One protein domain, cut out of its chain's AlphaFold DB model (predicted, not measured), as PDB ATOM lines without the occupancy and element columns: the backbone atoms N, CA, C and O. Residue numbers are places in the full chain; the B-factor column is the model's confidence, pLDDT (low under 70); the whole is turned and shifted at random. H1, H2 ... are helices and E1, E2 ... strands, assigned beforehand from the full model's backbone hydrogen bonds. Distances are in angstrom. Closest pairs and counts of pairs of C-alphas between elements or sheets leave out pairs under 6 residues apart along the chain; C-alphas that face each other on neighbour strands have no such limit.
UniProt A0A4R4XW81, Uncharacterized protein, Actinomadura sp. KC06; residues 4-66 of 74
ATOM      1  N   ASP A   4     173.375 134.675 155.297       59.62
ATOM      2  CA  ASP A   4     174.351 134.787 154.209       59.62
ATOM      3  C   ASP A   4     173.686 135.298 152.920       59.62
ATOM      4  O   ASP A   4     174.207 136.200 152.268       59.62
ATOM      5  N   ASP A   5     172.461 134.840 152.635       67.00
ATOM      6  CA  ASP A   5     171.616 135.348 151.544       67.00
ATOM      7  C   ASP A   5     171.308 136.849 151.704       67.00
ATOM      8  O   ASP A   5     171.152 137.570 150.722       67.00
ATOM      9  N   LEU A   6     171.178 137.321 152.951       64.94
ATOM     10  CA  LEU A   6     170.895 138.726 153.255       64.94
ATOM     11  C   LEU A   6     172.156 139.591 153.194       64.94
ATOM     12  O   LEU A   6     172.069 140.757 152.821       64.94
ATOM     13  N   GLN A   7     173.318 139.037 153.542       63.75
ATOM     14  CA  GLN A   7     174.603 139.716 153.376       63.75
ATOM     15  C   GLN A   7     174.996 139.858 151.907       63.75
ATOM     16  O   GLN A   7     175.590 140.868 151.561       63.75
ATOM     17  N   ALA A   8     174.584 138.943 151.026       65.50
ATOM     18  CA  ALA A   8     174.745 139.111 149.578       65.50
ATOM     19  C   ALA A   8     173.957 140.309 148.999       65.50
ATOM     20  O   ALA A   8     174.213 140.729 147.875       65.50
ATOM     21  N   LEU A   9     172.997 140.868 149.750       68.38
ATOM     22  CA  LEU A   9     172.302 142.109 149.385       68.38
ATOM     23  C   LEU A   9     173.116 143.360 149.763       68.38
ATOM     24  O   LEU A   9     172.772 144.471 149.360       68.38
ATOM     25  N   ALA A  10     174.166 143.214 150.570       70.31
ATOM     26  CA  ALA A  10     175.126 144.279 150.807       70.31
ATOM     27  C   ALA A  10     176.096 144.402 149.630       70.31
ATOM     28  O   ALA A  10     176.319 143.452 148.884       70.31
ATOM     29  N   CYS A  11     176.687 145.585 149.473       75.56
ATOM     30  CA  CYS A  11     177.753 145.753 148.504       75.56
ATOM     31  C   CYS A  11     178.996 144.996 148.999       75.56
ATOM     32  O   CYS A  11     179.291 145.032 150.191       75.56
ATOM     33  N   GLU A  12     179.730 144.326 148.107       73.00
ATOM     34  CA  GLU A  12     180.985 143.639 148.473       73.00
ATOM     35  C   GLU A  12     182.046 144.629 148.988       73.00
ATOM     36  O   GLU A  12     182.921 144.271 149.774       73.00
ATOM     37  N   ASP A  13     181.923 145.891 148.575       72.50
ATOM     38  CA  ASP A  13     182.894 146.962 148.798       72.50
ATOM     39  C   ASP A  13     182.710 147.718 150.130       72.50
ATOM     40  O   ASP A  13     183.458 148.654 150.418       72.50
ATOM     41  N   CYS A  14     181.704 147.372 150.941       76.31
ATOM     42  CA  CYS A  14     181.363 148.100 152.161       76.31
ATOM     43  C   CYS A  14     180.984 147.147 153.304       76.31
ATOM     44  O   CYS A  14     180.233 146.193 153.093       76.31
ATOM     45  N   PRO A  15     181.431 147.412 154.547       74.12
ATOM     46  CA  PRO A  15     181.017 146.638 155.712       74.12
ATOM     47  C   PRO A  15     179.575 147.004 156.095       74.12
ATOM     48  O   PRO A  15     179.338 147.755 157.038       74.12
ATOM     49  N   ALA A  16     178.594 146.509 155.342       80.56
ATOM     50  CA  ALA A  16     177.196 146.794 155.625       80.56
ATOM     51  C   ALA A  16     176.704 146.040 156.868       80.56
ATOM     52  O   ALA A  16     177.049 144.878 157.110       80.56
ATOM     53  N   VAL A  17     175.825 146.685 157.626       86.75
ATOM     54  CA  VAL A  17     175.137 146.087 158.767       86.75
ATOM     55  C   VAL A  17     173.731 145.689 158.339       86.75
ATOM     56  O   VAL A  17     172.979 146.488 157.787       86.75
ATOM     57  N   VAL A  18     173.357 144.436 158.600       86.25
ATOM     58  CA  VAL A  18     172.018 143.925 158.288       86.25
ATOM     59  C   VAL A  18     171.188 143.849 159.563       86.25
ATOM     60  O   VAL A  18     171.502 143.090 160.481       86.25
ATOM     61  N   HIS A  19     170.088 144.592 159.591       87.94
ATOM     62  CA  HIS A  19     169.071 144.519 160.630       87.94
ATOM     63  C   HIS A  19     167.866 143.737 160.116       87.94
ATOM     64  O   HIS A  19     167.346 144.010 159.035       87.94
ATOM     65  N   VAL A  20     167.392 142.779 160.910       89.00
ATOM     66  CA  VAL A  20     166.197 141.993 160.591       89.00
ATOM     67  C   VAL A  20     165.203 142.132 161.728       89.00
ATOM     68  O   VAL A  20     165.509 141.804 162.872       89.00
ATOM     69  N   SER A  21     163.997 142.584 161.410       90.31
ATOM     70  CA  SER A  21     162.894 142.687 162.359       90.31
ATOM     71  C   SER A  21     161.600 142.129 161.766       90.31
ATOM     72  O   SER A  21     161.501 141.784 160.583       90.31
ATOM     73  N   ARG A  22     160.594 141.967 162.626       90.75
ATOM     74  CA  ARG A  22     159.226 141.641 162.219       90.75
ATOM     75  C   ARG A  22     158.364 142.869 162.468       90.75
ATOM     76  O   ARG A  22     158.421 143.440 163.552       90.75
ATOM     77  N   GLY A  23     157.590 143.252 161.465       86.88
ATOM     78  CA  GLY A  23     156.589 144.304 161.551       86.88
ATOM     79  C   GLY A  23     155.186 143.744 161.350       86.88
ATOM     80  O   GLY A  23     155.002 142.561 161.049       86.88
ATOM     81  N   GLN A  24     154.197 144.622 161.473       86.69
ATOM     82  CA  GLN A  24     152.808 144.319 161.164       86.69
ATOM     83  C   GLN A  24     152.407 145.085 159.900       86.69
ATOM     84  O   GLN A  24     152.434 146.312 159.881       86.69
ATOM     85  N   GLY A  25     152.072 144.358 158.837       81.81
ATOM     86  CA  GLY A  25     151.485 144.912 157.622       81.81
ATOM     87  C   GLY A  25     149.959 144.815 157.646       81.81
ATOM     88  O   GLY A  25     149.377 144.117 158.482       81.81
ATOM     89  N   LEU A  26     149.309 145.476 156.685       81.44
ATOM     90  CA  LEU A  26     147.844 145.486 156.549       81.44
ATOM     91  C   LEU A  26     147.248 144.080 156.360       81.44
ATOM     92  O   LEU A  26     146.131 143.822 156.794       81.44
ATOM     93  N   SER A  27     148.000 143.168 155.742       83.19
ATOM     94  CA  SER A  27     147.559 141.797 155.448       83.19
ATOM     95  C   SER A  27     148.122 140.744 156.407       83.19
ATOM     96  O   SER A  27     147.908 139.555 156.189       83.19
ATOM     97  N   GLY A  28     148.856 141.147 157.449       86.06
ATOM     98  CA  GLY A  28     149.491 140.214 158.379       86.06
ATOM     99  C   GLY A  28     150.932 140.580 158.738       86.06
ATOM    100  O   GLY A  28     151.413 141.659 158.382       86.06
ATOM    101  N   PRO A  29     151.631 139.704 159.476       87.62
ATOM    102  CA  PRO A  29     153.014 139.941 159.863       87.62
ATOM    103  C   PRO A  29     153.919 140.002 158.629       87.62
ATOM    104  O   PRO A  29     153.823 139.169 157.730       87.62
ATOM    105  N   VAL A  30     154.836 140.966 158.617       88.81
ATOM    106  CA  VAL A  30     155.802 141.171 157.530       88.81
ATOM    107  C   VAL A  30     157.222 141.126 158.069       88.81
ATOM    108  O   VAL A  30     157.492 141.523 159.206       88.81
ATOM    109  N   ARG A  31     158.163 140.640 157.261       88.81
ATOM    110  CA  ARG A  31     159.588 140.736 157.588       88.81
ATOM    111  C   ARG A  31     160.126 142.076 157.107       88.81
ATOM    112  O   ARG A  31     159.886 142.448 155.966       88.81
ATOM    113  N   VAL A  32     160.872 142.774 157.950       89.06
ATOM    114  CA  VAL A  32     161.563 144.008 157.570       89.06
ATOM    115  C   VAL A  32     163.058 143.742 157.633       89.06
ATOM    116  O   VAL A  32     163.575 143.281 158.651       89.06
ATOM    117  N   VAL A  33     163.741 143.988 156.522       88.50
ATOM    118  CA  VAL A  33     165.192 143.879 156.404       88.50
ATOM    119  C   VAL A  33     165.728 145.257 156.064       88.50
ATOM    120  O   VAL A  33     165.312 145.855 155.075       88.50
ATOM    121  N   VAL A  34     166.664 145.747 156.866       89.00
ATOM    122  CA  VAL A  34     167.384 146.987 156.591       89.00
ATOM    123  C   VAL A  34     168.852 146.652 156.405       89.00
ATOM    124  O   VAL A  34     169.474 146.089 157.302       89.00
ATOM    125  N   VAL A  35     169.392 146.992 155.242       87.81
ATOM    126  CA  VAL A  35     170.819 146.906 154.943       87.81
ATOM    127  C   VAL A  35     171.377 148.319 155.032       87.81
ATOM    128  O   VAL A  35     171.077 149.177 154.199       87.81
ATOM    129  N   GLU A  36     172.152 148.568 156.074       89.06
ATOM    130  CA  GLU A  36     172.792 149.846 156.336       89.06
ATOM    131  C   GLU A  36     174.221 149.821 155.795       89.06
ATOM    132  O   GLU A  36     175.043 149.019 156.226       89.06
ATOM    133  N   HIS A  37     174.493 150.671 154.813       87.56
ATOM    134  CA  HIS A  37     175.795 150.820 154.169       87.56
ATOM    135  C   HIS A  37     176.558 151.976 154.803       87.56
ATOM    136  O   HIS A  37     175.943 152.896 155.324       87.56
ATOM    137  N   GLU A  38     177.882 151.992 154.692       86.56
ATOM    138  CA  GLU A  38     178.658 153.192 155.031       86.56
ATOM    139  C   GLU A  38     178.184 154.411 154.220       86.56
ATOM    140  O   GLU A  38     177.775 154.276 153.063       86.56
ATOM    141  N   ALA A  39     178.235 155.607 154.815       82.50
ATOM    142  CA  ALA A  39     177.722 156.834 154.190       82.50
ATOM    143  C   ALA A  39     178.412 157.151 152.854       82.50
ATOM    144  O   ALA A  39     177.798 157.659 151.919       82.50
ATOM    145  N   SER A  40     179.689 156.787 152.750       83.56
ATOM    146  CA  SER A  40     180.519 156.946 151.559       83.56
ATOM    147  C   SER A  40     180.375 155.807 150.543       83.56
ATOM    148  O   SER A  40     181.116 155.789 149.562       83.56
ATOM    149  N   CYS A  41     179.454 154.854 150.749       85.19
ATOM    150  CA  CYS A  41     179.293 153.689 149.881       85.19
ATOM    151  C   CYS A  41     178.910 154.103 148.447       85.19
ATOM    152  O   CYS A  41     177.766 154.496 148.190       85.19
ATOM    153  N   PRO A  42     179.817 153.941 147.464       83.06
ATOM    154  CA  PRO A  42     179.565 154.390 146.100       83.06
ATOM    155  C   PRO A  42     178.560 153.492 145.377       83.06
ATOM    156  O   PRO A  42     177.984 153.895 144.368       83.06
ATOM    157  N   TRP A  43     178.378 152.247 145.832       83.56
ATOM    158  CA  TRP A  43     177.340 151.361 145.312       83.56
ATOM    159  C   TRP A  43     175.961 151.889 145.700       83.56
ATOM    160  O   TRP A  43     175.140 152.112 144.814       83.56
ATOM    161  N   LEU A  44     175.746 152.189 146.987       82.81
ATOM    162  CA  LEU A  44     174.472 152.701 147.484       82.81
ATOM    163  C   LEU A  44     174.067 153.980 146.744       82.81
ATOM    164  O   LEU A  44     172.949 154.053 146.249       82.81
ATOM    165  N   THR A  45     174.974 154.949 146.584       79.44
ATOM    166  CA  THR A  45     174.685 156.181 145.827       79.44
ATOM    167  C   THR A  45     174.242 155.899 144.387       79.44
ATOM    168  O   THR A  45     173.410 156.619 143.846       79.44
ATOM    169  N   ARG A  46     174.774 154.845 143.755       79.44
ATOM    170  CA  ARG A  46     174.439 154.477 142.371       79.44
ATOM    171  C   ARG A  46     173.103 153.749 142.248       79.44
ATOM    172  O   ARG A  46     172.382 153.992 141.287       79.44
ATOM    173  N   VAL A  47     172.781 152.849 143.176       74.81
ATOM    174  CA  VAL A  47     171.578 151.998 143.080       74.81
ATOM    175  C   VAL A  47     170.393 152.487 143.916       74.81
ATOM    176  O   VAL A  47     169.261 152.077 143.672       74.81
ATOM    177  N   ALA A  48     170.641 153.329 144.918       73.12
ATOM    178  CA  ALA A  48     169.708 153.665 145.988       73.12
ATOM    179  C   ALA A  48     169.999 155.053 146.620       73.12
ATOM    180  O   ALA A  48     170.139 155.134 147.843       73.12
ATOM    181  N   PRO A  49     170.092 156.143 145.828       68.56
ATOM    182  CA  PRO A  49     170.561 157.456 146.296       68.56
ATOM    183  C   PRO A  49     169.752 158.060 147.459       68.56
ATOM    184  O   PRO A  49     170.343 158.716 148.310       68.56
ATOM    185  N   ASP A  50     168.450 157.769 147.557       66.19
ATOM    186  CA  ASP A  50     167.564 158.249 148.641       66.19
ATOM    187  C   ASP A  50     167.190 157.152 149.659       66.19
ATOM    188  O   ASP A  50     166.330 157.333 150.522       66.19
ATOM    189  N   GLY A  51     167.821 155.982 149.547       67.31
ATOM    190  CA  GLY A  51     167.433 154.761 150.242       67.31
ATOM    191  C   GLY A  51     166.376 153.970 149.466       67.31
ATOM    192  O   GLY A  51     165.186 154.284 149.466       67.31
ATOM    193  N   ALA A  52     166.807 152.912 148.782       73.69
ATOM    194  CA  ALA A  52     165.914 152.073 147.992       73.69
ATOM    195  C   ALA A  52     165.107 151.160 148.913       73.69
ATOM    196  O   ALA A  52     165.677 150.361 149.657       73.69
ATOM    197  N   THR A  53     163.781 151.251 148.828       78.62
ATOM    198  CA  THR A  53     162.865 150.320 149.486       78.62
ATOM    199  C   THR A  53     162.208 149.429 148.441       78.62
ATOM    200  O   THR A  53     161.502 149.908 147.559       78.62
ATOM    201  N   VAL A  54     162.433 148.124 148.555       78.31
ATOM    202  CA  VAL A  54     161.867 147.092 147.692       78.31
ATOM    203  C   VAL A  54     160.799 146.332 148.487       78.31
ATOM    204  O   VAL A  54     161.138 145.520 149.357       78.31
ATOM    205  N   PRO A  55     159.501 146.594 148.246       75.25
ATOM    206  CA  PRO A  55     158.432 145.800 148.830       75.25
ATOM    207  C   PRO A  55     158.331 144.447 148.115       75.25
ATOM    208  O   PRO A  55     158.375 144.362 146.889       75.25
ATOM    209  N   GLY A  56     158.162 143.379 148.886       74.75
ATOM    210  CA  GLY A  56     157.886 142.036 148.392       74.75
ATOM    211  C   GLY A  56     156.652 141.447 149.066       74.75
ATOM    212  O   GLY A  56     156.200 141.923 150.104       74.75
ATOM    213  N   ALA A  57     156.126 140.354 148.514       71.88
ATOM    214  CA  ALA A  57     154.915 139.704 149.030       71.88
ATOM    215  C   ALA A  57     155.009 139.265 150.509       71.88
ATOM    216  O   ALA A  57     153.988 139.045 151.152       71.88
ATOM    217  N   LEU A  58     156.225 139.126 151.048       74.62
ATOM    218  CA  LEU A  58     156.491 138.618 152.399       74.62
ATOM    219  C   LEU A  58     157.186 139.640 153.314       74.62
ATOM    220  O   LEU A  58     157.546 139.310 154.450       74.62
ATOM    221  N   GLY A  59     157.427 140.865 152.841       85.19
ATOM    222  CA  GLY A  59     158.240 141.809 153.593       85.19
ATOM    223  C   GLY A  59     158.711 143.032 152.829       85.19
ATOM    224  O   GLY A  59     158.301 143.294 151.704       85.19
ATOM    225  N   VAL A  60     159.605 143.773 153.470       87.06
ATOM    226  CA  VAL A  60     160.221 144.989 152.946       87.06
ATOM    227  C   VAL A  60     161.733 144.868 153.097       87.06
ATOM    228  O   VAL A  60     162.216 144.515 154.174       87.06
ATOM    229  N   LEU A  61     162.464 145.157 152.023       86.75
ATOM    230  CA  LEU A  61     163.912 145.326 152.029       86.75
ATOM    231  C   LEU A  61     164.227 146.806 151.828       86.75
ATOM    232  O   LEU A  61     163.772 147.392 150.851       86.75
ATOM    233  N   THR A  62     165.024 147.396 152.709       88.31
ATOM    234  CA  THR A  62     165.460 148.787 152.585       88.31
ATOM    235  C   THR A  62     166.979 148.866 152.619       88.31
ATOM    236  O   THR A  62     167.605 148.379 153.557       88.31
ATOM    237  N   HIS A  63     167.566 149.522 151.624       88.12
ATOM    238  CA  HIS A  63     168.964 149.941 151.636       88.12
ATOM    239  C   HIS A  63     169.042 151.385 152.113       88.12
ATOM    240  O   HIS A  63     168.273 152.219 151.640       88.12
ATOM    241  N   ARG A  64     169.956 151.701 153.031       87.31
ATOM    242  CA  ARG A  64     170.175 153.080 153.488       87.31
ATOM    243  C   ARG A  64     171.638 153.343 153.806       87.31
ATOM    244  O   ARG A  64     172.373 152.411 154.124       87.31
ATOM    245  N   ALA A  65     172.027 154.610 153.764       87.88
ATOM    246  CA  ALA A  65     173.303 155.058 154.297       87.88
ATOM    247  C   ALA A  65     173.225 155.089 155.826       87.88
ATOM    248  O   ALA A  65     172.202 155.484 156.396       87.88
ATOM    249  N   ARG A  66     174.315 154.693 156.477       86.38
ATOM    250  CA  ARG A  66     174.566 154.961 157.882       86.38
ATOM    251  C   ARG A  66     174.504 156.467 158.052       86.38
ATOM    252  O   ARG A  66     175.165 157.205 157.326       86.38
TER     253      ARG A  66
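This is residues 4 to 66 of the 74 residues of an uncharacterized protein of Actinomadura sp. KC06 (UniProt A0A4R4XW81). The domain is one twisted sheet made of two hairpins side by side, a long one of E1 and E2 and a shorter one of E3 and E4, with E2 next to E4 in the middle. Two short helices only graze this sheet: H1 near the beginning of E1, and H2 near the end where E2 and E4 finish. The long hairpin runs along the longest axis, its turn at Ser 27 far from the link at Ser 40. The printed part has 63 residues with two named helices and four named strands, in the order H1, E1, E2, H2, E3, E4; the sheet's order is E1, E2, E4, E3, mixed, and the class is mixed, helices and strands. The whole is compact, with a radius of gyration of the C-alphas of 12.0 A, and only just elongated, with spans of 36 by 24 by 16 A.

H1 is residues 4 to 7, beginning at C-alpha 4 at (174.351, 134.787, 154.209). E1, residues 17 to 25, is 23.7 A long and bends by 52 degrees at residue 22. E2, residues 28 to 37, is the longest strand at 28.7 A and begins at C-alpha 28 at (149.491, 140.214, 158.379). H2 is residues 42 to 47, 8.9 A long. E3 is residues 53 to 56, 9.7 A long. E4, residues 59 to 65, is 20.1 A long and ends at C-alpha 65 at (173.303, 155.058, 154.297).

In the sheet, E1 and E3 are the edge strands and are apart. E1 and E2 form a hairpin, antiparallel at 157 degrees, with N 19 and O 34 at 2.8 A, within hydrogen-bond range. E2 and E4 are parallel at 20 degrees; N 33 and O 60 are 2.8 A apart, within that range. E3 and E4 form the other hairpin, antiparallel at 165 degrees, with N 54 and O 61 at 2.8 A, also within range. H1 only grazes the sheet with its residues 6 to 7; its closest C-alphas to E1 are those of Gln 7 and Val 18, 7.0 A apart. H2 only grazes it with its residues 43 to 47; its closest C-alphas to E4 are those of Leu 44 and Ala 65, 7.3 A apart. H1 and H2 are apart. In H2 every O i to N i+4 pair is within hydrogen-bond range; H1 is too short for such a pair.

The two C-alphas farthest apart are those of Ser 27 and Ser 40, at 36.5 A. From edge to edge of the sheet the strands' lines turn by 54 degrees. The printed part has no cut and no long link; the link from H1 to E1 is short, with 9 residues, and the other links are tight. The mean pLDDT of the printed part is 80.4, and residues 4 to 9 and 49 to 51 are under 70.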